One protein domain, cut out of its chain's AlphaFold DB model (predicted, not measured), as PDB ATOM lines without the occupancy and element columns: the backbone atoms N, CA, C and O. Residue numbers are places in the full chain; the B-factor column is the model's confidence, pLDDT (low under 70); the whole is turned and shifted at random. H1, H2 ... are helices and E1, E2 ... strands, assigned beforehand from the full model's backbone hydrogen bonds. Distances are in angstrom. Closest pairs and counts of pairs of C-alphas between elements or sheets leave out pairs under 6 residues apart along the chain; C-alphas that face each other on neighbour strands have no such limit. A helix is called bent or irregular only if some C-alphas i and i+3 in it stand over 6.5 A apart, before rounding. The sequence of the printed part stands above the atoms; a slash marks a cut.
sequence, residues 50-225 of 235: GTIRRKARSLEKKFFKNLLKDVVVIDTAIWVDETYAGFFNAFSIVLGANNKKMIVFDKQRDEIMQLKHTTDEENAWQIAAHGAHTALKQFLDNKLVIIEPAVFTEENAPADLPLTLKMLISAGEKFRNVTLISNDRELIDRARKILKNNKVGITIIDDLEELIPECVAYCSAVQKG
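Overview. This is residues 50 to 225 of the 235 residues of an uncharacterized protein of Proteobacteria bacterium (UniProt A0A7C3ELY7). Two small parallel sheets, E1 E4 E5 and E2 E3, meet where E1 comes close to E2, and helices surround them unevenly: H6 and H7 cover one face of the three-strand sheet, H2, H4 and H5 pack together near the two-strand sheet, and H1, H3 and H8 gather at one end of the longest axis. Residues 119 to 124, of which 124 belongs to H5, stick out from the body. The printed part has 176 residues, with eight named helices and five named strands in the order H1 E1 H2 H3 E2 H4 H5 E3 H6 E4 H7 E5 H8. The class is mostly helix. The whole is compact, with a radius of gyration of the C-alphas of 16.4 A and spans of 53 by 43 by 29 A.

Along the chain. H1, residues 50 to 66, begins with C-alpha 50 at (230.539, 388.930, 278.538) and is 24.5 A long from first to last C-alpha. E1 is residues 71 to 74, and H2 is residues 76 to 80. H3, residues 82 to 97, is 23.5 A long and irregular: C-alphas 83 and 86 are 7.0 A apart. E2 is residues 102 to 105, and H4 follows at once as residues 106 to 113. H5, residues 124 to 141, is the longest helix at 25.5 A, with C-alpha 124 at (208.382, 414.143, 299.049). E3 is residues 145 to 148, H6 is residues 163 to 174 and 16.8 A long, and E4 is residues 177 to 181. H7, residues 185 to 198, is 19.9 A long, and E5 is residues 201 to 205. H8, residues 208 to 223, is 22.2 A long and ends with C-alpha 223 at (229.716, 396.971, 292.481). It has a kink of 26 degrees near residue 215 and is only just irregular, with C-alphas 210 and 213 6.9 A apart.

Arrangement. In the sheet E1 E4 E5, E4 is the inner strand. E1 and E4 are parallel at 13 degrees, with N 73 and O 179 at 2.8 A, within hydrogen-bond range. E4 and E5 are parallel at 21 degrees, with N 203 and O 178 at 2.8 A. H6 and H7 are on the same face of this sheet, making two layers, helices over strands. H6 lies over E1 and E4 at a height over the sheet of 8.7 A, and H7 over E4 and E5 at 9.7 A; both run along the strands. They touch, closest at the C-alphas of Leu 165 and Ala 191, 6.5 A apart. E4, H7, E5 form a strand-helix-strand unit, two parallel neighbour strands joined through a helix, with a right-handed crossover. The closest C-alphas of E1 and E2, those of Val 71 and Ile 103, are 5.2 A apart. E2 and E3 are parallel at 36 degrees, with N 104 and O 146 at 2.9 A; with H4 and H5 between them they form a second such unit, also right-handed. H5 touches H2, with the C-alphas of Ala 128 and Val 80 closest at 4.8 A. H5 and H4 touch at a steep tilt of 46 degrees, opposite ways, closest at the C-alphas of His 133 and Met 113, 6.5 A apart. H3 and H5 touch at a shallow tilt of 2 degrees, the same way, closest at the C-alphas of Glu 82 and Ala 128, 6.2 A apart. H3 touches H8 with its residues 83 to 90 alone, closest at the C-alphas of Gly 86 and Val 216, 4.9 A apart. H1 touches H8 at a steep tilt of 52 degrees, opposite ways, with its residues 52 to 59 alone; the C-alphas of Ala 56 and Tyr 218 are closest at 5.5 A. H1 only grazes the sheet E1 E4 E5, with residues 65 to 66. H7 and H8 are apart. Every O i to N i+4 pair is within hydrogen-bond range in H1, H2, H4, H5, H6 and H7; in H3 and in H8 it is 10 of 12.

Size, cuts and confidence. The two C-alphas farthest apart, those of Gly 50 and Glu 154, are 53.7 A apart. The printed part has no cut. The link from E3 to H6, residues 149 to 162, is long, and that from H4 to H5 is short. The mean pLDDT of the printed part is 84.4; residues 66 to 69, 116 to 122, 198 and 200 are under 70.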
ATOM      1  N   GLY A  50     230.206 388.290 279.816       70.69
ATOM      2  CA  GLY A  50     230.539 388.930 278.538       70.69
ATOM      3  C   GLY A  50     229.470 389.898 278.007       70.69
ATOM      4  O   GLY A  50     229.819 390.972 277.512       70.69
ATOM      5  N   THR A  51     228.185 389.563 278.141       75.94
ATOM      6  CA  THR A  51     227.066 390.410 277.697       75.94
ATOM      7  C   THR A  51     226.942 391.653 278.571       75.94
ATOM      8  O   THR A  51     226.845 392.759 278.039       75.94
ATOM      9  N   ILE A  52     227.044 391.490 279.897       73.75
ATOM     10  CA  ILE A  52     227.049 392.606 280.861       73.75
ATOM     11  C   ILE A  52     228.185 393.580 280.528       73.75
ATOM     12  O   ILE A  52     227.963 394.779 280.382       73.75
ATOM     13  N   ARG A  53     229.397 393.058 280.301       74.06
ATOM     14  CA  ARG A  53     230.564 393.872 279.940       74.06
ATOM     15  C   ARG A  53     230.395 394.611 278.611       74.06
ATOM     16  O   ARG A  53     230.854 395.744 278.491       74.06
ATOM     17  N   ARG A  54     229.770 393.993 277.600       79.06
ATOM     18  CA  ARG A  54     229.479 394.664 276.317       79.06
ATOM     19  C   ARG A  54     228.483 395.809 276.494       79.06
ATOM     20  O   ARG A  54     228.760 396.895 275.994       79.06
ATOM     21  N   LYS A  55     227.383 395.590 277.224       79.62
ATOM     22  CA  LYS A  55     226.388 396.635 277.514       79.62
ATOM     23  C   LYS A  55     227.005 397.795 278.298       79.62
ATOM     24  O   LYS A  55     226.895 398.935 277.866       79.62
ATOM     25  N   ALA A  56     227.771 397.496 279.348       76.00
ATOM     26  CA  ALA A  56     228.500 398.497 280.125       76.00
ATOM     27  C   ALA A  56     229.442 399.353 279.261       76.00
ATOM     28  O   ALA A  56     229.428 400.575 279.340       76.00
ATOM     29  N   ARG A  57     230.212 398.726 278.363       77.50
ATOM     30  CA  ARG A  57     231.078 399.450 277.415       77.50
ATOM     31  C   ARG A  57     230.298 400.302 276.419       77.50
ATOM     32  O   ARG A  57     230.797 401.332 275.981       77.50
ATOM     33  N   SER A  58     229.118 399.844 276.006       82.38
ATOM     34  CA  SER A  58     228.234 400.621 275.138       82.38
ATOM     35  C   SER A  58     227.755 401.881 275.852       82.38
ATOM     36  O   SER A  58     227.825 402.962 275.271       82.38
ATOM     37  N   LEU A  59     227.359 401.754 277.121       81.94
ATOM     38  CA  LEU A  59     226.970 402.883 277.959       81.94
ATOM     39  C   LEU A  59     228.133 403.864 278.140       81.94
ATOM     40  O   LEU A  59     227.987 405.036 277.817       81.94
ATOM     41  N   GLU A  60     229.317 403.388 278.540       78.75
ATOM     42  CA  GLU A  60     230.508 404.243 278.680       78.75
ATOM     43  C   GLU A  60     230.802 405.014 277.383       78.75
ATOM     44  O   GLU A  60     231.060 406.214 277.423       78.75
ATOM     45  N   LYS A  61     230.686 404.371 276.214       80.50
ATOM     46  CA  LYS A  61     230.833 405.051 274.916       80.50
ATOM     47  C   LYS A  61     229.762 406.119 274.669       80.50
ATOM     48  O   LYS A  61     230.109 407.177 274.145       80.50
ATOM     49  N   LYS A  62     228.493 405.863 275.017       79.38
ATOM     50  CA  LYS A  62     227.408 406.860 274.924       79.38
ATOM     51  C   LYS A  62     227.722 408.072 275.810       79.38
ATOM     52  O   LYS A  62     227.703 409.198 275.317       79.38
ATOM     53  N   PHE A  63     228.116 407.836 277.064       77.00
ATOM     54  CA  PHE A  63     228.557 408.887 277.988       77.00
ATOM     55  C   PHE A  63     229.731 409.686 277.417       77.00
ATOM     56  O   PHE A  63     229.702 410.911 277.399       77.00
ATOM     57  N   PHE A  64     230.739 409.017 276.866       70.62
ATOM     58  CA  PHE A  64     231.882 409.691 276.257       70.62
ATOM     59  C   PHE A  64     231.524 410.577 275.070       70.62
ATOM     60  O   PHE A  64     232.053 411.676 274.939       70.62
ATOM     61  N   LYS A  65     230.652 410.090 274.188       74.25
ATOM     62  CA  LYS A  65     230.292 410.808 272.967       74.25
ATOM     63  C   LYS A  65     229.410 412.027 273.260       74.25
ATOM     64  O   LYS A  65     229.556 413.054 272.596       74.25
ATOM     65  N   ASN A  66     228.506 411.901 274.232       69.56
ATOM     66  CA  ASN A  66     227.407 412.848 274.416       69.56
ATOM     67  C   ASN A  66     227.528 413.688 275.702       69.56
ATOM     68  O   ASN A  66     227.169 414.862 275.688       69.56
ATOM     69  N   LEU A  67     228.044 413.109 276.793       69.56
ATOM     70  CA  LEU A  67     228.015 413.689 278.144       69.56
ATOM     71  C   LEU A  67     229.371 414.222 278.620       69.56
ATOM     72  O   LEU A  67     229.416 415.218 279.326       69.56
ATOM     73  N   LEU A  68     230.487 413.607 278.219       66.25
ATOM     74  CA  LEU A  68     231.841 414.044 278.602       66.25
ATOM     75  C   LEU A  68     232.392 415.158 277.694       66.25
ATOM     76  O   LEU A  68     233.558 415.128 277.294       66.25
ATOM     77  N   LYS A  69     231.536 416.121 277.346       68.44
ATOM     78  CA  LYS A  69     231.921 417.353 276.646       68.44
ATOM     79  C   LYS A  69     232.464 418.380 277.645       68.44
ATOM     80  O   LYS A  69     232.489 418.115 278.844       68.44
ATOM     81  N   ASP A  70     232.960 419.512 277.147       72.06
ATOM     82  CA  ASP A  70     233.718 420.479 277.952       72.06
ATOM     83  C   ASP A  70     232.905 420.998 279.157       72.06
ATOM     84  O   ASP A  70     233.453 421.124 280.252       72.06
ATOM     85  N   VAL A  71     231.593 421.220 278.983       83.88
ATOM     86  CA  VAL A  71     230.657 421.632 280.048       83.88
ATOM     87  C   VAL A  71     229.342 420.874 279.953       83.88
ATOM     88  O   VAL A  71     228.848 420.619 278.854       83.88
ATOM     89  N   VAL A  72     228.744 420.577 281.109       86.31
ATOM     90  CA  VAL A  72     227.402 419.997 281.210       86.31
ATOM     91  C   VAL A  72     226.534 420.909 282.070       86.31
ATOM     92  O   VAL A  72     226.863 421.173 283.220       86.31
ATOM     93  N   VAL A  73     225.421 421.369 281.512       89.19
ATOM     94  CA  VAL A  73     224.370 422.102 282.217       89.19
ATOM     95  C   VAL A  73     223.207 421.135 282.421       89.19
ATOM     96  O   VAL A  73     222.607 420.667 281.455       89.19
ATOM     97  N   ILE A  74     222.921 420.797 283.675       91.75
ATOM     98  CA  ILE A  74     221.850 419.861 284.044       91.75
ATOM     99  C   ILE A  74     220.704 420.661 284.627       91.75
ATOM    100  O   ILE A  74     220.926 421.428 285.547       91.75
ATOM    101  N   ASP A  75     219.496 420.495 284.129       91.75
ATOM    102  CA  ASP A  75     218.325 421.156 284.685       91.75
ATOM    103  C   ASP A  75     218.081 420.768 286.154       91.75
ATOM    104  O   ASP A  75     218.264 419.614 286.546       91.75
ATOM    105  N   THR A  76     217.658 421.720 286.980       90.50
ATOM    106  CA  THR A  76     217.452 421.520 288.422       90.50
ATOM    107  C   THR A  76     216.352 420.494 288.697       90.50
ATOM    108  O   THR A  76     216.478 419.713 289.636       90.50
ATOM    109  N   ALA A  77     215.354 420.378 287.817       90.19
ATOM    110  CA  ALA A  77     214.355 419.309 287.890       90.19
ATOM    111  C   ALA A  77     214.981 417.898 287.836       90.19
ATOM    112  O   ALA A  77     214.564 417.010 288.573       90.19
ATOM    113  N   ILE A  78     216.031 417.703 287.029       92.50
ATOM    114  CA  ILE A  78     216.738 416.416 286.919       92.50
ATOM    115  C   ILE A  78     217.547 416.115 288.184       92.50
ATOM    116  O   ILE A  78     217.679 414.957 288.563       92.50
ATOM    117  N   TRP A  79     218.088 417.140 288.851       92.38
ATOM    118  CA  TRP A  79     218.800 416.969 290.123       92.38
ATOM    119  C   TRP A  79     217.893 416.500 291.255       92.38
ATOM    120  O   TRP A  79     218.333 415.731 292.107       92.38
ATOM    121  N   VAL A  80     216.662 417.003 291.272       90.50
ATOM    122  CA  VAL A  80     215.691 416.777 292.346       90.50
ATOM    123  C   VAL A  80     214.952 415.451 292.162       90.50
ATOM    124  O   VAL A  80     214.575 414.818 293.141       90.50
ATOM    125  N   ASP A  81     214.782 414.984 290.929       90.00
ATOM    126  CA  ASP A  81     214.074 413.738 290.653       90.00
ATOM    127  C   ASP A  81     214.927 412.488 290.980       90.00
ATOM    128  O   ASP A  81     215.957 412.190 290.364       90.00
ATOM    129  N   GLU A  82     214.455 411.717 291.966       88.19
ATOM    130  CA  GLU A  82     215.095 410.497 292.468       88.19
ATOM    131  C   GLU A  82     215.251 409.396 291.415       88.19
ATOM    132  O   GLU A  82     216.152 408.554 291.528       88.19
ATOM    133  N   THR A  83     214.421 409.389 290.369       90.81
ATOM    134  CA  THR A  83     214.524 408.401 289.286       90.81
ATOM    135  C   THR A  83     215.889 408.474 288.589       90.81
ATOM    136  O   THR A  83     216.421 407.447 288.149       90.81
ATOM    137  N   TYR A  84     216.540 409.646 288.601       91.06
ATOM    138  CA  TYR A  84     217.875 409.863 288.034       91.06
ATOM    139  C   TYR A  84     219.031 409.535 288.981       91.06
ATOM    140  O   TYR A  84     220.195 409.636 288.581       91.06
ATOM    141  N   ALA A  85     218.781 409.047 290.201       90.75
ATOM    142  CA  ALA A  85     219.854 408.639 291.114       90.75
ATOM    143  C   ALA A  85     220.784 407.583 290.481       90.75
ATOM    144  O   ALA A  85     222.007 407.613 290.650       90.75
ATOM    145  N   GLY A  86     220.222 406.657 289.692       90.12
ATOM    146  CA  GLY A  86     220.996 405.675 288.928       90.12
ATOM    147  C   GLY A  86     221.915 406.321 287.888       90.12
ATOM    148  O   GLY A  86     223.063 405.893 287.732       90.12
ATOM    149  N   PHE A  87     221.437 407.376 287.224       92.50
ATOM    150  CA  PHE A  87     222.206 408.163 286.267       92.50
ATOM    151  C   PHE A  87     223.369 408.898 286.945       92.50
ATOM    152  O   PHE A  87     224.508 408.715 286.518       92.50
ATOM    153  N   PHE A  88     223.130 409.650 288.025       93.81
ATOM    154  CA  PHE A  88     224.194 410.386 288.724       93.81
ATOM    155  C   PHE A  88     225.284 409.458 289.266       93.81
ATOM    156  O   PHE A  88     226.478 409.740 289.125       93.81
ATOM    157  N   ASN A  89     224.894 408.301 289.803       92.69
ATOM    158  CA  ASN A  89     225.841 407.286 290.250       92.69
ATOM    159  C   ASN A  89     226.704 406.761 289.100       92.69
ATOM    160  O   ASN A  89     227.935 406.780 289.203       92.69
ATOM    161  N   ALA A  90     226.086 406.355 287.987       91.00
ATOM    162  CA  ALA A  90     226.822 405.895 286.811       91.00
ATOM    163  C   ALA A  90     227.743 406.998 286.275       91.00
ATOM    164  O   ALA A  90     228.906 406.737 285.961       91.00
ATOM    165  N   PHE A  91     227.257 408.239 286.240       91.25
ATOM    166  CA  PHE A  91     228.011 409.381 285.753       91.25
ATOM    167  C   PHE A  91     229.238 409.675 286.618       91.25
ATOM    168  O   PHE A  91     230.326 409.871 286.077       91.25
ATOM    169  N   SER A  92     229.107 409.618 287.947       91.81
ATOM    170  CA  SER A  92     230.230 409.800 288.875       91.81
ATOM    171  C   SER A  92     231.318 408.735 288.688       91.81
ATOM    172  O   SER A  92     232.505 409.066 288.618       91.81
ATOM    173  N   ILE A  93     230.924 407.467 288.506       90.06
ATOM    174  CA  ILE A  93     231.846 406.354 288.239       90.06
ATOM    175  C   ILE A  93     232.581 406.596 286.922       90.06
ATOM    176  O   ILE A  93     233.801 406.442 286.857       90.06
ATOM    177  N   VAL A  94     231.853 406.991 285.876       87.38
ATOM    178  CA  VAL A  94     232.430 407.262 284.558       87.38
ATOM    179  C   VAL A  94     233.381 408.462 284.617       87.38
ATOM    180  O   VAL A  94     234.498 408.358 284.119       87.38
ATOM    181  N   LEU A  95     233.009 409.580 285.243       87.50
ATOM    182  CA  LEU A  95     233.892 410.744 285.392       87.50
ATOM    183  C   LEU A  95     235.183 410.379 286.133       87.50
ATOM    184  O   LEU A  95     236.279 410.610 285.612       87.50
ATOM    185  N   GLY A  96     235.055 409.734 287.296       87.12
ATOM    186  CA  GLY A  96     236.191 409.340 288.127       87.12
ATOM    187  C   GLY A  96     237.109 408.338 287.438       87.12
ATOM    188  O   GLY A  96     238.327 408.514 287.429       87.12
ATOM    189  N   ALA A  97     236.542 407.327 286.773       83.88
ATOM    190  CA  ALA A  97     237.322 406.346 286.027       83.88
ATOM    191  C   ALA A  97     238.159 406.984 284.916       83.88
ATOM    192  O   ALA A  97     239.251 406.507 284.631       83.88
ATOM    193  N   ASN A  98     237.656 408.052 284.297       79.00
ATOM    194  CA  ASN A  98     238.291 408.695 283.152       79.00
ATOM    195  C   ASN A  98     239.116 409.935 283.520       79.00
ATOM    196  O   ASN A  98     239.594 410.625 282.618       79.00
ATOM    197  N   ASN A  99     239.278 410.222 284.818       81.88
ATOM    198  CA  ASN A  99     239.899 411.448 285.327       81.88
ATOM    199  C   ASN A  99     239.333 412.706 284.641       81.88
ATOM    200  O   ASN A  99     240.056 413.625 284.248       81.88
ATOM    201  N   LYS A 100     238.017 412.698 284.417       84.00
ATOM    202  CA  LYS A 100     237.274 413.813 283.843       84.00
ATOM    203  C   LYS A 100     236.535 414.529 284.957       84.00
ATOM    204  O   LYS A 100     236.115 413.919 285.936       84.00
ATOM    205  N   LYS A 101     236.380 415.834 284.777       86.50
ATOM    206  CA  LYS A 101     235.590 416.680 285.658       86.50
ATOM    207  C   LYS A 101     234.495 417.330 284.838       86.50
ATOM    208  O   LYS A 101     234.740 417.681 283.687       86.50
ATOM    209  N   MET A 102     233.321 417.469 285.430       88.06
ATOM    210  CA  MET A 102     232.274 418.309 284.872       88.06
ATOM    211  C   MET A 102     232.410 419.724 285.425       88.06
ATOM    212  O   MET A 102     232.867 419.926 286.550       88.06
ATOM    213  N   ILE A 103     232.024 420.702 284.623       87.88
ATOM    214  CA  ILE A 103     231.946 422.090 285.056       87.88
ATOM    215  C   ILE A 103     230.509 422.351 285.483       87.88
ATOM    216  O   ILE A 103     229.592 422.092 284.709       87.88
ATOM    217  N   VAL A 104     230.337 422.847 286.705       88.44
ATOM    218  CA  VAL A 104     229.049 423.285 287.252       88.44
ATOM    219  C   VAL A 104     229.164 424.766 287.564       88.44
ATOM    220  O   VAL A 104     230.154 425.210 288.146       88.44
ATOM    221  N   PHE A 105     228.156 425.541 287.189       91.00
ATOM    222  CA  PHE A 105     228.144 426.962 287.501       91.00
ATOM    223  C   PHE A 105     227.807 427.215 288.972       91.00
ATOM    224  O   PHE A 105     226.978 426.521 289.564       91.00
ATOM    225  N   ASP A 106     228.420 428.240 289.558       91.88
ATOM    226  CA  ASP A 106     228.163 428.667 290.937       91.88
ATOM    227  C   ASP A 106     226.676 428.939 291.202       91.88
ATOM    228  O   ASP A 106     226.149 428.477 292.209       91.88
ATOM    229  N   LYS A 107     225.970 429.578 290.264       90.31
ATOM    230  CA  LYS A 107     224.528 429.846 290.364       90.31
ATOM    231  C   LYS A 107     223.682 428.580 290.428       90.31
ATOM    232  O   LYS A 107     222.729 428.544 291.194       90.31
ATOM    233  N   GLN A 108     224.043 427.538 289.681       90.88
ATOM    234  CA  GLN A 108     223.371 426.239 289.754       90.88
ATOM    235  C   GLN A 108     223.639 425.536 291.078       90.88
ATOM    236  O   GLN A 108     222.722 425.001 291.694       90.88
ATOM    237  N   ARG A 109     224.896 425.546 291.533       92.00
ATOM    238  CA  ARG A 109     225.240 425.027 292.860       92.00
ATOM    239  C   ARG A 109     224.409 425.740 293.923       92.00
ATOM    240  O   ARG A 109     223.853 425.076 294.789       92.00
ATOM    241  N   ASP A 110     224.335 427.063 293.859       91.31
ATOM    242  CA  ASP A 110     223.601 427.870 294.828       91.31
ATOM    243  C   ASP A 110     222.100 427.581 294.773       91.31
ATOM    244  O   ASP A 110     221.502 427.412 295.827       91.31
ATOM    245  N   GLU A 111     221.512 427.448 293.582       89.75
ATOM    246  CA  GLU A 111     220.110 427.051 293.407       89.75
ATOM    247  C   GLU A 111     219.828 425.690 294.055       89.75
ATOM    248  O   GLU A 111     218.922 425.586 294.878       89.75
ATOM    249  N   ILE A 112     220.658 424.678 293.776       90.06
ATOM    250  CA  ILE A 112     220.534 423.345 294.382       90.06
ATOM    251  C   ILE A 112     220.654 423.446 295.907       90.06
ATOM    252  O   ILE A 112     219.806 422.929 296.627       90.06
ATOM    253  N   MET A 113     221.664 424.151 296.424       87.00
ATOM    254  CA  MET A 113     221.884 424.308 297.869       87.00
ATOM    255  C   MET A 113     220.783 425.126 298.565       87.00
ATOM    256  O   MET A 113     220.583 424.983 299.770       87.00
ATOM    257  N   GLN A 114     220.071 425.980 297.826       88.06
ATOM    258  CA  GLN A 114     218.974 426.813 298.321       88.06
ATOM    259  C   GLN A 114     217.593 426.178 298.154       88.06
ATOM    260  O   GLN A 114     216.614 426.826 298.526       88.06
ATOM    261  N   LEU A 115     217.495 424.939 297.656       83.75
ATOM    262  CA  LEU A 115     216.267 424.145 297.718       83.75
ATOM    263  C   LEU A 115     215.855 424.001 299.194       83.75
ATOM    264  O   LEU A 115     216.333 423.129 299.918       83.75
ATOM    265  N   LYS A 116     215.041 424.945 299.674       68.19
ATOM    266  CA  LYS A 116     214.568 425.024 301.056       68.19
ATOM    267  C   LYS A 116     213.271 424.245 301.215       68.19
ATOM    268  O   LYS A 116     212.502 424.069 300.274       68.19
ATOM    269  N   HIS A 117     213.035 423.852 302.462       54.75
ATOM    270  CA  HIS A 117     211.776 423.331 302.971       54.75
ATOM    271  C   HIS A 117     210.656 424.364 302.756       54.75
ATOM    272  O   HIS A 117     210.555 425.332 303.508       54.75
ATOM    273  N   THR A 118     209.829 424.188 301.730       54.19
ATOM    274  CA  THR A 118     208.491 424.784 301.692       54.19
ATOM    275  C   THR A 118     207.576 423.925 302.563       54.19
ATOM    276  O   THR A 118     207.515 422.708 302.409       54.19
ATOM    277  N   THR A 119     206.924 424.565 303.529       51.72
ATOM    278  CA  THR A 119     206.266 423.969 304.706       51.72
ATOM    279  C   THR A 119     204.998 423.157 304.433       51.72
ATOM    280  O   THR A 119     204.443 422.597 305.369       51.72
ATOM    281  N   ASP A 120     204.547 423.043 303.181       54.44
ATOM    282  CA  ASP A 120     203.191 422.546 302.898       54.44
ATOM    283  C   ASP A 120     203.154 421.191 302.148       54.44
ATOM    284  O   ASP A 120     202.109 420.549 302.100       54.44
ATOM    285  N   GLU A 121     204.294 420.686 301.649       56.81
ATOM    286  CA  GLU A 121     204.433 419.360 300.997       56.81
ATOM    287  C   GLU A 121     205.623 418.567 301.578       56.81
ATOM    288  O   GLU A 121     206.503 418.068 300.871       56.81
ATOM    289  N   GLU A 122     205.689 418.502 302.911       61.31
ATOM    290  CA  GLU A 122     206.942 418.297 303.644       61.31
ATOM    291  C   GLU A 122     207.702 416.993 303.365       61.31
ATOM    292  O   GLU A 122     208.910 417.003 303.510       61.31
ATOM    293  N   ASN A 123     207.113 415.881 302.925       72.00
ATOM    294  CA  ASN A 123     207.908 414.643 302.833       72.00
ATOM    295  C   ASN A 123     208.574 414.423 301.469       72.00
ATOM    296  O   ASN A 123     209.779 414.195 301.413       72.00
ATOM    297  N   ALA A 124     207.833 414.498 300.361       77.44
ATOM    298  CA  ALA A 124     208.382 414.143 299.049       77.44
ATOM    299  C   ALA A 124     209.424 415.163 298.560       77.44
ATOM    300  O   ALA A 124     210.515 414.783 298.141       77.44
ATOM    301  N   TRP A 125     209.125 416.460 298.687       80.44
ATOM    302  CA  TRP A 125     210.039 417.520 298.258       80.44
ATOM    303  C   TRP A 125     211.339 417.543 299.072       80.44
ATOM    304  O   TRP A 125     212.414 417.793 298.530       80.44
ATOM    305  N   GLN A 126     211.269 417.229 300.369       79.50
ATOM    306  CA  GLN A 126     212.458 417.166 301.222       79.50
ATOM    307  C   GLN A 126     213.387 416.017 300.841       79.50
ATOM    308  O   GLN A 126     214.601 416.215 300.797       79.50
ATOM    309  N   ILE A 127     212.839 414.831 300.551       82.56
ATOM    310  CA  ILE A 127     213.649 413.687 300.115       82.56
ATOM    311  C   ILE A 127     214.308 414.010 298.768       82.56
ATOM    312  O   ILE A 127     215.511 413.807 298.609       82.56
ATOM    313  N   ALA A 128     213.559 414.628 297.857       84.19
ATOM    314  CA  ALA A 128     214.033 415.040 296.543       84.19
ATOM    315  C   ALA A 128     215.174 416.084 296.626       84.19
ATOM    316  O   ALA A 128     216.252 415.905 296.050       84.19
ATOM    317  N   ALA A 129     215.001 417.139 297.432       85.69
ATOM    318  CA  ALA A 129     216.043 418.138 297.692       85.69
ATOM    319  C   ALA A 129     217.279 417.523 298.375       85.69
ATOM    320  O   ALA A 129     218.418 417.816 298.000       85.69
ATOM    321  N   HIS A 130     217.071 416.615 299.335       86.50
ATOM    322  CA  HIS A 130     218.153 415.872 299.978       86.50
ATOM    323  C   HIS A 130     218.919 414.986 298.983       86.50
ATOM    324  O   HIS A 130     220.150 414.905 299.046       86.50
ATOM    325  N   GLY A 131     218.214 414.357 298.039       87.31
ATOM    326  CA  GLY A 131     218.790 413.596 296.934       87.31
ATOM    327  C   GLY A 131     219.699 414.461 296.061       87.31
ATOM    328  O   GLY A 131     220.865 414.109 295.856       87.31
ATOM    329  N   ALA A 132     219.217 415.635 295.646       91.06
ATOM    330  CA  ALA A 132     219.993 416.605 294.871       91.06
ATOM    331  C   ALA A 132     221.266 417.058 295.610       91.06
ATOM    332  O   ALA A 132     222.364 417.048 295.042       91.06
ATOM    333  N   HIS A 133     221.143 417.408 296.898       91.62
ATOM    334  CA  HIS A 133     222.280 417.797 297.746       91.62
ATOM    335  C   HIS A 133     223.301 416.674 297.869       91.62
ATOM    336  O   HIS A 133     224.503 416.910 297.734       91.62
ATOM    337  N   THR A 134     222.830 415.451 298.102       91.19
ATOM    338  CA  THR A 134     223.681 414.268 298.252       91.19
ATOM    339  C   THR A 134     224.429 413.965 296.961       91.19
ATOM    340  O   THR A 134     225.641 413.740 297.002       91.19
ATOM    341  N   ALA A 135     223.750 414.032 295.814       91.44
ATOM    342  CA  ALA A 135     224.366 413.836 294.508       91.44
ATOM    343  C   ALA A 135     225.455 414.888 294.248       91.44
ATOM    344  O   ALA A 135     226.604 414.535 293.973       91.44
ATOM    345  N   LEU A 136     225.141 416.180 294.394       92.69
ATOM    346  CA  LEU A 136     226.113 417.255 294.179       92.69
ATOM    347  C   LEU A 136     227.307 417.146 295.140       92.69
ATOM    348  O   LEU A 136     228.459 417.267 294.715       92.69
ATOM    349  N   LYS A 137     227.048 416.846 296.417       92.88
ATOM    350  CA  LYS A 137     228.088 416.614 297.422       92.88
ATOM    351  C   LYS A 137     228.994 415.445 297.041       92.88
ATOM    352  O   LYS A 137     230.210 415.592 297.092       92.88
ATOM    353  N   GLN A 138     228.436 414.328 296.572       93.88
ATOM    354  CA  GLN A 138     229.216 413.190 296.080       93.88
ATOM    355  C   GLN A 138     230.169 413.597 294.949       93.88
ATOM    356  O   GLN A 138     231.318 413.148 294.926       93.88
ATOM    357  N   PHE A 139     229.742 414.441 294.008       93.69
ATOM    358  CA  PHE A 139     230.640 414.920 292.956       93.69
ATOM    359  C   PHE A 139     231.745 415.845 293.490       93.69
ATOM    360  O   PHE A 139     232.892 415.744 293.042       93.69
ATOM    361  N   LEU A 140     231.420 416.727 294.439       92.75
ATOM    362  CA  LEU A 140     232.376 417.644 295.066       92.75
ATOM    363  C   LEU A 140     233.428 416.895 295.896       92.75
ATOM    364  O   LEU A 140     234.625 417.100 295.686       92.75
ATOM    365  N   ASP A 141     232.996 415.978 296.763       93.56
ATOM    366  CA  ASP A 141     233.866 415.186 297.643       93.56
ATOM    367  C   ASP A 141     234.846 414.324 296.828       93.56
ATOM    368  O   ASP A 141     236.033 414.225 297.149       93.56
ATOM    369  N   ASN A 142     234.384 413.777 295.697       92.19
ATOM    370  CA  ASN A 142     235.212 413.002 294.769       92.19
ATOM    371  C   ASN A 142     236.047 413.867 293.802       92.19
ATOM    372  O   ASN A 142     236.716 413.328 292.919       92.19
ATOM    373  N   LYS A 143     236.028 415.201 293.942       93.25
ATOM    374  CA  LYS A 143     236.747 416.160 293.076       93.25
ATOM    375  C   LYS A 143     236.410 416.013 291.583       93.25
ATOM    376  O   LYS A 143     237.257 416.274 290.724       93.25
ATOM    377  N   LEU A 144     235.174 415.613 291.281       91.25
ATOM    378  CA  LEU A 144     234.656 415.398 289.924       91.25
ATOM    379  C   LEU A 144     234.025 416.655 289.319       91.25
ATOM    380  O   LEU A 144     233.633 416.640 288.154       91.25
ATOM    381  N   VAL A 145     233.923 417.734 290.094       91.50
ATOM    382  CA  VAL A 145     233.341 419.010 289.671       91.50
ATOM    383  C   VAL A 145     234.371 420.126 289.762       91.50
ATOM    384  O   VAL A 145     235.169 420.183 290.700       91.50
ATOM    385  N   ILE A 146     234.335 421.020 288.781       91.06
ATOM    386  CA  ILE A 146     234.947 422.347 288.837       91.06
ATOM    387  C   ILE A 146     233.797 423.348 288.923       91.06
ATOM    388  O   ILE A 146     232.897 423.316 288.086       91.06
ATOM    389  N   ILE A 147     233.820 424.209 289.941       90.94
ATOM    390  CA  ILE A 147     232.848 425.295 290.059       90.94
ATOM    391  C   ILE A 147     233.368 426.501 289.286       90.94
ATOM    392  O   ILE A 147     234.451 427.001 289.586       90.94
ATOM    393  N   GLU A 148     232.593 426.957 288.308       90.94
ATOM    394  CA  GLU A 148     232.895 428.140 287.502       90.94
ATOM    395  C   GLU A 148     231.884 429.256 287.801       90.94
ATOM    396  O   GLU A 148     230.691 428.975 287.935       90.94
ATOM    397  N   PRO A 149     232.316 430.521 287.906       89.56
ATOM    398  CA  PRO A 149     231.392 431.630 288.074       89.56
ATOM    399  C   PRO A 149     230.576 431.845 286.797       89.56
ATOM    400  O   PRO A 149     231.139 431.938 285.701       89.56
ATOM    401  N   ALA A 150     229.255 431.952 286.928       85.38
ATOM    402  CA  ALA A 150     228.401 432.369 285.824       85.38
ATOM    403  C   ALA A 150     228.330 433.899 285.757       85.38
ATOM    404  O   ALA A 150     227.898 434.560 286.705       85.38
ATOM    405  N   VAL A 151     228.733 434.459 284.617       85.38
ATOM    406  CA  VAL A 151     228.612 435.892 284.331       85.38
ATOM    407  C   VAL A 151     227.483 436.075 283.328       85.38
ATOM    408  O   VAL A 151     227.524 435.514 282.234       85.38
ATOM    409  N   PHE A 152     226.469 436.843 283.721       83.94
ATOM    410  CA  PHE A 152     225.313 437.163 282.894       83.94
ATOM    411  C   PHE A 152     225.306 438.664 282.610       83.94
ATOM    412  O   PHE A 152     225.381 439.467 283.540       83.94
ATOM    413  N   THR A 153     225.206 439.038 281.340       78.50
ATOM    414  CA  THR A 153     224.923 440.412 280.906       78.50
ATOM    415  C   THR A 153     223.466 440.496 280.458       78.50
ATOM    416  O   THR A 153     222.912 439.499 279.992       78.50
ATOM    417  N   GLU A 154     222.825 441.663 280.582       75.88
ATOM    418  CA  GLU A 154     221.436 441.834 280.118       75.88
ATOM    419  C   GLU A 154     221.286 441.577 278.610       75.88
ATOM    420  O   GLU A 154     220.259 441.062 278.178       75.88
ATOM    421  N   GLU A 155     222.328 441.865 277.822       74.69
ATOM    422  CA  GLU A 155     222.353 441.611 276.376       74.69
ATOM    423  C   GLU A 155     222.341 440.113 276.034       74.69
ATOM    424  O   GLU A 155     221.642 439.702 275.107       74.69
ATOM    425  N   ASN A 156     223.070 439.280 276.789       71.31
ATOM    426  CA  ASN A 156     223.221 437.853 276.475       71.31
ATOM    427  C   ASN A 156     222.216 436.974 277.235       71.31
ATOM    428  O   ASN A 156     221.899 435.868 276.802       71.31
ATOM    429  N   ALA A 157     221.709 437.448 278.372       79.50
ATOM    430  CA  ALA A 157     220.871 436.680 279.284       79.50
ATOM    431  C   ALA A 157     219.733 437.553 279.851       79.50
ATOM    432  O   ALA A 157     219.809 437.983 281.008       79.50
ATOM    433  N   PRO A 158     218.656 437.772 279.068       81.31
ATOM    434  CA  PRO A 158     217.488 438.538 279.494       81.31
ATOM    435  C   PRO A 158     216.933 438.073 280.844       81.31
ATOM    436  O   PRO A 158     216.969 436.881 281.169       81.31
ATOM    437  N   ALA A 159     216.420 439.002 281.653       78.50
ATOM    438  CA  ALA A 159     215.996 438.719 283.026       78.50
ATOM    439  C   ALA A 159     214.918 437.620 283.117       78.50
ATOM    440  O   ALA A 159     214.965 436.809 284.042       78.50
ATOM    441  N   ASP A 160     214.030 437.541 282.128       86.00
ATOM    442  CA  ASP A 160     212.942 436.568 281.984       86.00
ATOM    443  C   ASP A 160     213.404 435.156 281.583       86.00
ATOM    444  O   ASP A 160     212.640 434.194 281.686       86.00
ATOM    445  N   LEU A 161     214.656 434.998 281.143       86.88
ATOM    446  CA  LEU A 161     215.180 433.703 280.733       86.88
ATOM    447  C   LEU A 161     215.445 432.797 281.961       86.88
ATOM    448  O   LEU A 161     216.103 433.239 282.914       86.88
ATOM    449  N   PRO A 162     215.003 431.520 281.942       91.00
ATOM    450  CA  PRO A 162     215.331 430.543 282.979       91.00
ATOM    451  C   PRO A 162     216.838 430.436 283.230       91.00
ATOM    452  O   PRO A 162     217.634 430.488 282.286       91.00
ATOM    453  N   LEU A 163     217.236 430.233 284.492       90.81
ATOM    454  CA  LEU A 163     218.646 430.178 284.896       90.81
ATOM    455  C   LEU A 163     219.442 429.144 284.082       90.81
ATOM    456  O   LEU A 163     220.527 429.458 283.596       90.81
ATOM    457  N   THR A 164     218.874 427.960 283.848       91.81
ATOM    458  CA  THR A 164     219.455 426.893 283.015       91.81
ATOM    459  C   THR A 164     219.854 427.389 281.624       91.81
ATOM    460  O   THR A 164     220.950 427.095 281.150       91.81
ATOM    461  N   LEU A 165     219.010 428.197 280.977       90.94
ATOM    462  CA  LEU A 165     219.300 428.744 279.651       90.94
ATOM    463  C   LEU A 165     220.318 429.890 279.707       90.94
ATOM    464  O   LEU A 165     221.166 429.978 278.823       90.94
ATOM    465  N   LYS A 166     220.297 430.724 280.757       91.19
ATOM    466  CA  LYS A 166     221.333 431.753 280.975       91.19
ATOM    467  C   LYS A 166     222.718 431.115 281.120       91.19
ATOM    468  O   LYS A 166     223.678 431.546 280.485       91.19
ATOM    469  N   MET A 167     222.807 430.040 281.903       90.75
ATOM    470  CA  MET A 167     224.028 429.244 282.060       90.75
ATOM    471  C   MET A 167     224.448 428.577 280.754       90.75
ATOM    472  O   MET A 167     225.633 428.546 280.440       90.75
ATOM    473  N   LEU A 168     223.490 428.084 279.968       89.56
ATOM    474  CA  LEU A 168     223.762 427.485 278.668       89.56
ATOM    475  C   LEU A 168     224.389 428.484 277.684       89.56
ATOM    476  O   LEU A 168     225.331 428.129 276.975       89.56
ATOM    477  N   ILE A 169     223.894 429.726 277.656       88.38
ATOM    478  CA  ILE A 169     224.454 430.805 276.827       88.38
ATOM    479  C   ILE A 169     225.867 431.151 277.299       88.38
ATOM    480  O   ILE A 169     226.801 431.095 276.502       88.38
ATOM    481  N   SER A 170     226.039 431.398 278.602       88.06
ATOM    482  CA  SER A 170     227.348 431.700 279.202       88.06
ATOM    483  C   SER A 170     228.375 430.586 278.933       88.06
ATOM    484  O   SER A 170     229.521 430.841 278.560       88.06
ATOM    485  N   ALA A 171     227.950 429.321 279.024       87.81
ATOM    486  CA  ALA A 171     228.778 428.175 278.662       87.81
ATOM    487  C   ALA A 171     229.134 428.167 277.172       87.81
ATOM    488  O   ALA A 171     230.266 427.853 276.816       87.81
ATOM    489  N   GLY A 172     228.185 428.498 276.300       86.75
ATOM    490  CA  GLY A 172     228.392 428.490 274.856       86.75
ATOM    491  C   GLY A 172     229.371 429.547 274.350       86.75
ATOM    492  O   GLY A 172     230.019 429.334 273.327       86.75
ATOM    493  N   GLU A 173     229.513 430.655 275.074       85.50
ATOM    494  CA  GLU A 173     230.498 431.700 274.777       85.50
ATOM    495  C   GLU A 173     231.922 431.279 275.159       85.50
ATOM    496  O   GLU A 173     232.884 431.602 274.461       85.50
ATOM    497  N   LYS A 174     232.067 430.541 276.267       85.75
ATOM    498  CA  LYS A 174     233.372 430.158 276.827       85.75
ATOM    499  C   LYS A 174     233.875 428.804 276.329       85.75
ATOM    500  O   LYS A 174     235.085 428.588 276.239       85.75
ATOM    501  N   PHE A 175     232.972 427.880 276.015       85.19
ATOM    502  CA  PHE A 175     233.303 426.490 275.723       85.19
ATOM    503  C   PHE A 175     232.800 426.069 274.349       85.19
ATOM    504  O   PHE A 175     231.682 426.365 273.936       85.19
ATOM    505  N   ARG A 176     233.635 425.307 273.640       81.00
ATOM    506  CA  ARG A 176     233.326 424.847 272.282       81.00
ATOM    507  C   ARG A 176     232.173 423.847 272.258       81.00
ATOM    508  O   ARG A 176     231.399 423.832 271.302       81.00
ATOM    509  N   ASN A 177     232.104 422.986 273.272       81.50
ATOM    510  CA  ASN A 177     231.104 421.938 273.374       81.50
ATOM    511  C   ASN A 177     230.378 422.026 274.713       81.50
ATOM    512  O   ASN A 177     230.987 421.829 275.763       81.50
ATOM    513  N   VAL A 178     229.069 422.237 274.660       86.31
ATOM    514  CA  VAL A 178     228.220 422.273 275.855       86.31
ATOM    515  C   VAL A 178     227.167 421.184 275.740       86.31
ATOM    516  O   VAL A 178     226.641 420.943 274.655       86.31
ATOM    517  N   THR A 179     226.851 420.510 276.834       88.56
ATOM    518  CA  THR A 179     225.742 419.558 276.881       88.56
ATOM    519  C   THR A 179     224.650 420.094 277.795       88.56
ATOM    520  O   THR A 179     224.938 420.443 278.933       88.56
ATOM    521  N   LEU A 180     223.413 420.154 277.306       90.94
ATOM    522  CA  LEU A 180     222.220 420.403 278.110       90.94
ATOM    523  C   LEU A 180     221.534 419.069 278.411       90.94
ATOM    524  O   LEU A 180     221.310 418.271 277.496       90.94
ATOM    525  N   ILE A 181     221.168 418.864 279.671       91.69
ATOM    526  CA  ILE A 181     220.379 417.718 280.129       91.69
ATOM    527  C   ILE A 181     219.108 418.256 280.774       91.69
ATOM    528  O   ILE A 181     219.183 418.940 281.791       91.69
ATOM    529  N   SER A 182     217.956 417.975 280.175       92.44
ATOM    530  CA  SER A 182     216.638 418.359 280.686       92.44
ATOM    531  C   SER A 182     215.586 417.452 280.053       92.44
ATOM    532  O   SER A 182     215.779 416.996 278.928       92.44
ATOM    533  N   ASN A 183     214.469 417.237 280.746       91.00
ATOM    534  CA  ASN A 183     213.275 416.609 280.174       91.00
ATOM    535  C   ASN A 183     212.165 417.630 279.883       91.00
ATOM    536  O   ASN A 183     211.125 417.275 279.323       91.00
ATOM    537  N   ASP A 184     212.367 418.898 280.247       91.44
ATOM    538  CA  ASP A 184     211.416 419.958 279.944       91.44
ATOM    539  C   ASP A 184     211.488 420.291 278.448       91.44
ATOM    540  O   ASP A 184     212.439 420.905 277.950       91.44
ATOM    541  N   ARG A 185     210.448 419.877 277.716       91.25
ATOM    542  CA  ARG A 185     210.321 420.101 276.271       91.25
ATOM    543  C   ARG A 185     210.356 421.579 275.908       91.25
ATOM    544  O   ARG A 185     210.938 421.932 274.884       91.25
ATOM    545  N   GLU A 186     209.760 422.441 276.726       91.62
ATOM    546  CA  GLU A 186     209.751 423.875 276.467       91.62
ATOM    547  C   GLU A 186     211.157 424.461 276.627       91.62
ATOM    548  O   GLU A 186     211.623 425.216 275.765       91.62
ATOM    549  N   LEU A 187     211.865 424.065 277.686       91.19
ATOM    550  CA  LEU A 187     213.253 424.459 277.916       91.19
ATOM    551  C   LEU A 187     214.159 423.974 276.779       91.19
ATOM    552  O   LEU A 187     214.954 424.755 276.249       91.19
ATOM    553  N   ILE A 188     213.994 422.725 276.342       91.62
ATOM    554  CA  ILE A 188     214.710 422.143 275.201       91.62
ATOM    555  C   ILE A 188     214.448 422.932 273.916       91.62
ATOM    556  O   ILE A 188     215.390 423.277 273.196       91.62
ATOM    557  N   ASP A 189     213.193 423.248 273.602       90.50
ATOM    558  CA  ASP A 189     212.853 423.969 272.375       90.50
ATOM    559  C   ASP A 189     213.389 425.403 272.389       90.50
ATOM    560  O   ASP A 189     213.904 425.894 271.374       90.50
ATOM    561  N   ARG A 190     213.352 426.069 273.548       90.38
ATOM    562  CA  ARG A 190     213.999 427.373 273.749       90.38
ATOM    563  C   ARG A 190     215.522 427.265 273.596       90.38
ATOM    564  O   ARG A 190     216.108 428.065 272.865       90.38
ATOM    565  N   ALA A 191     216.158 426.240 274.166       90.12
ATOM    566  CA  ALA A 191     217.588 425.970 273.995       90.12
ATOM    567  C   ALA A 191     217.967 425.732 272.525       90.12
ATOM    568  O   ALA A 191     218.957 426.279 272.038       90.12
ATOM    569  N   ARG A 192     217.151 424.980 271.772       88.56
ATOM    570  CA  ARG A 192     217.322 424.751 270.324       88.56
ATOM    571  C   ARG A 192     217.219 426.035 269.503       88.56
ATOM    572  O   ARG A 192     217.923 426.175 268.501       88.56
ATOM    573  N   LYS A 193     216.362 426.977 269.899       86.88
ATOM    574  CA  LYS A 193     216.276 428.297 269.252       86.88
ATOM    575  C   LYS A 193     217.536 429.124 269.512       86.88
ATOM    576  O   LYS A 193     218.120 429.635 268.561       86.88
ATOM    577  N   ILE A 194     217.996 429.178 270.762       82.06
ATOM    578  CA  ILE A 194     219.247 429.853 271.155       82.06
ATOM    579  C   ILE A 194     220.441 429.283 270.371       82.06
ATOM    580  O   ILE A 194     221.266 430.020 269.833       82.06
ATOM    581  N   LEU A 195     220.477 427.959 270.230       76.94
ATOM    582  CA  LEU A 195     221.464 427.211 269.457       76.94
ATOM    583  C   LEU A 195     221.612 427.682 268.008       76.94
ATOM    584  O   LEU A 195     222.729 427.882 267.525       76.94
ATOM    585  N   LYS A 196     220.482 427.851 267.311       76.94
ATOM    586  CA  LYS A 196     220.468 428.298 265.910       76.94
ATOM    587  C   LYS A 196     221.056 429.696 265.755       76.94
ATOM    588  O   LYS A 196     221.709 429.962 264.748       76.94
ATOM    589  N   ASN A 197     220.859 430.554 266.750       75.75
ATOM    590  CA  ASN A 197     221.291 431.946 266.698       75.75
ATOM    591  C   ASN A 197     222.789 432.101 267.008       75.75
ATOM    592  O   ASN A 197     223.463 432.888 266.349       75.75
ATOM    593  N   ASN A 198     223.330 431.307 267.941       69.50
ATOM    594  CA  ASN A 198     224.680 431.523 268.483       69.50
ATOM    595  C   ASN A 198     225.784 430.629 267.879       69.50
ATOM    596  O   ASN A 198     226.944 430.761 268.256       69.50
ATOM    597  N   LYS A 199     225.466 429.717 266.944       70.50
ATOM    598  CA  LYS A 199     226.429 428.777 266.306       70.50
ATOM    599  C   LYS A 199     227.284 427.957 267.297       70.50
ATOM    600  O   LYS A 199     228.355 427.468 266.938       70.50
ATOM    601  N   VAL A 200     226.812 427.776 268.528       69.19
ATOM    602  CA  VAL A 200     227.505 427.003 269.569       69.19
ATOM    603  C   VAL A 200     227.274 425.509 269.341       69.19
ATOM    604  O   VAL A 200     226.168 425.080 269.017       69.19
ATOM    605  N   GLY A 201     228.309 424.689 269.543       70.12
ATOM    606  CA  GLY A 201     228.199 423.231 269.515       70.12
ATOM    607  C   GLY A 201     227.518 422.675 270.766       70.12
ATOM    608  O   GLY A 201     228.190 422.081 271.609       70.12
ATOM    609  N   ILE A 202     226.198 422.841 270.899       75.50
ATOM    610  CA  ILE A 202     225.446 422.292 272.039       75.50
ATOM    611  C   ILE A 202     224.851 420.929 271.688       75.50
ATOM    612  O   ILE A 202     224.298 420.720 270.611       75.50
ATOM    613  N   THR A 203     224.987 419.974 272.601       84.44
ATOM    614  CA  THR A 203     224.317 418.668 272.558       84.44
ATOM    615  C   THR A 203     223.194 418.666 273.572       84.44
ATOM    616  O   THR A 203     223.411 419.018 274.720       84.44
ATOM    617  N   ILE A 204     221.996 418.294 273.145       84.38
ATOM    618  CA  ILE A 204     220.843 418.171 274.032       84.38
ATOM    619  C   ILE A 204     220.581 416.685 274.225       84.38
ATOM    620  O   ILE A 204     220.633 415.930 273.254       84.38
ATOM    621  N   ILE A 205     220.348 416.290 275.470       83.88
ATOM    622  CA  ILE A 205     219.920 414.946 275.847       83.88
ATOM    623  C   ILE A 205     218.522 415.095 276.437       83.88
ATOM    624  O   ILE A 205     218.383 415.674 277.513       83.88
ATOM    625  N   ASP A 206     217.521 414.638 275.686       80.31
ATOM    626  CA  ASP A 206     216.086 414.751 275.980       80.31
ATOM    627  C   ASP A 206     215.406 413.391 276.238       80.31
ATOM    628  O   ASP A 206     214.201 413.325 276.463       80.31
ATOM    629  N   ASP A 207     216.186 412.308 276.243       82.75
ATOM    630  CA  ASP A 207     215.776 410.911 276.411       82.75
ATOM    631  C   ASP A 207     216.471 410.247 277.616       82.75
ATOM    632  O   ASP A 207     216.808 409.058 277.604       82.75
ATOM    633  N   LEU A 208     216.712 411.015 278.687       85.31
ATOM    634  CA  LEU A 208     217.470 410.530 279.844       85.31
ATOM    635  C   LEU A 208     216.803 409.321 280.521       85.31
ATOM    636  O   LEU A 208     217.503 408.430 281.007       85.31
ATOM    637  N   GLU A 209     215.471 409.257 280.504       87.12
ATOM    638  CA  GLU A 209     214.677 408.154 281.058       87.12
ATOM    639  C   GLU A 209     215.032 406.796 280.435       87.12
ATOM    640  O   GLU A 209     215.163 405.797 281.146       87.12
ATOM    641  N   GLU A 210     215.293 406.752 279.124       86.12
ATOM    642  CA  GLU A 210     215.675 405.518 278.425       86.12
ATOM    643  C   GLU A 210     217.060 405.012 278.860       86.12
ATOM    644  O   GLU A 210     217.362 403.816 278.776       86.12
ATOM    645  N   LEU A 211     217.911 405.909 279.372       84.88
ATOM    646  CA  LEU A 211     219.251 405.583 279.854       84.88
ATOM    647  C   LEU A 211     219.262 405.081 281.303       84.88
ATOM    648  O   LEU A 211     220.231 404.417 281.691       84.88
ATOM    649  N   ILE A 212     218.221 405.344 282.103       88.69
ATOM    650  CA  ILE A 212     218.186 404.978 283.531       88.69
ATOM    651  C   ILE A 212     218.391 403.467 283.740       88.69
ATOM    652  O   ILE A 212     219.288 403.104 284.513       88.69
ATOM    653  N   PRO A 213     217.666 402.554 283.053       88.12
ATOM    654  CA  PRO A 213     217.843 401.118 283.268       88.12
ATOM    655  C   PRO A 213     219.262 400.647 282.927       88.12
ATOM    656  O   PRO A 213     219.824 399.788 283.613       88.12
ATOM    657  N   GLU A 214     219.873 401.230 281.886       87.62
ATOM    658  CA  GLU A 214     221.261 400.944 281.517       87.62
ATOM    659  C   GLU A 214     222.238 401.428 282.605       87.62
ATOM    660  O   GLU A 214     223.170 400.696 282.954       87.62
ATOM    661  N   CYS A 215     222.009 402.615 283.180       89.75
ATOM    662  CA  CYS A 215     222.824 403.187 284.258       89.75
ATOM    663  C   CYS A 215     222.756 402.354 285.544       89.75
ATOM    664  O   CYS A 215     223.792 402.019 286.121       89.75
ATOM    665  N   VAL A 216     221.557 401.940 285.960       89.31
ATOM    666  CA  VAL A 216     221.365 401.080 287.141       89.31
ATOM    667  C   VAL A 216     222.068 399.733 286.955       89.31
ATOM    668  O   VAL A 216     222.806 399.274 287.836       89.31
ATOM    669  N   ALA A 217     221.905 399.112 285.783       86.38
ATOM    670  CA  ALA A 217     222.575 397.856 285.458       86.38
ATOM    671  C   ALA A 217     224.107 398.000 285.459       86.38
ATOM    672  O   ALA A 217     224.811 397.104 285.937       86.38
ATOM    673  N   TYR A 218     224.629 399.126 284.962       87.81
ATOM    674  CA  TYR A 218     226.055 399.443 284.993       87.81
ATOM    675  C   TYR A 218     226.587 399.556 286.424       87.81
ATOM    676  O   TYR A 218     227.546 398.862 286.765       87.81
ATOM    677  N   CYS A 219     225.934 400.347 287.278       89.31
ATOM    678  CA  CYS A 219     226.310 400.503 288.684       89.31
ATOM    679  C   CYS A 219     226.351 399.153 289.413       89.31
ATOM    680  O   CYS A 219     227.353 398.823 290.051       89.31
ATOM    681  N   SER A 220     225.316 398.320 289.242       87.62
ATOM    682  CA  SER A 220     225.272 396.976 289.834       87.62
ATOM    683  C   SER A 220     226.418 396.085 289.337       87.62
ATOM    684  O   SER A 220     227.025 395.340 290.111       87.62
ATOM    685  N   ALA A 221     226.752 396.163 288.046       85.75
ATOM    686  CA  ALA A 221     227.841 395.387 287.461       85.75
ATOM    687  C   ALA A 221     229.225 395.816 287.976       85.75
ATOM    688  O   ALA A 221     230.092 394.956 288.168       85.75
ATOM    689  N   VAL A 222     229.430 397.115 288.210       86.56
ATOM    690  CA  VAL A 222     230.663 397.655 288.802       86.56
ATOM    691  C   VAL A 222     230.790 397.226 290.264       86.56
ATOM    692  O   VAL A 222     231.822 396.670 290.639       86.56
ATOM    693  N   GLN A 223     229.732 397.377 291.066       87.56
ATOM    694  CA  GLN A 223     229.716 396.971 292.481       87.56
ATOM    695  C   GLN A 223     229.995 395.473 292.670       87.56
ATOM    696  O   GLN A 223     230.753 395.083 293.554       87.56
ATOM    697  N   LYS A 224     229.447 394.619 291.798       85.44
ATOM    698  CA  LYS A 224     229.697 393.164 291.807       85.44
ATOM    699  C   LYS A 224     231.079 392.772 291.259       85.44
ATOM    700  O   LYS A 224     231.370 391.584 291.130       85.44
ATOM    701  N   GLY A 225     231.906 393.736 290.842       83.31
ATOM    702  CA  GLY A 225     233.213 393.498 290.221       83.31
ATOM    703  C   GLY A 225     233.146 392.808 288.851       83.31
ATOM    704  O   GLY A 225     234.173 392.374 288.322       83.31
TER     705      GLY A 225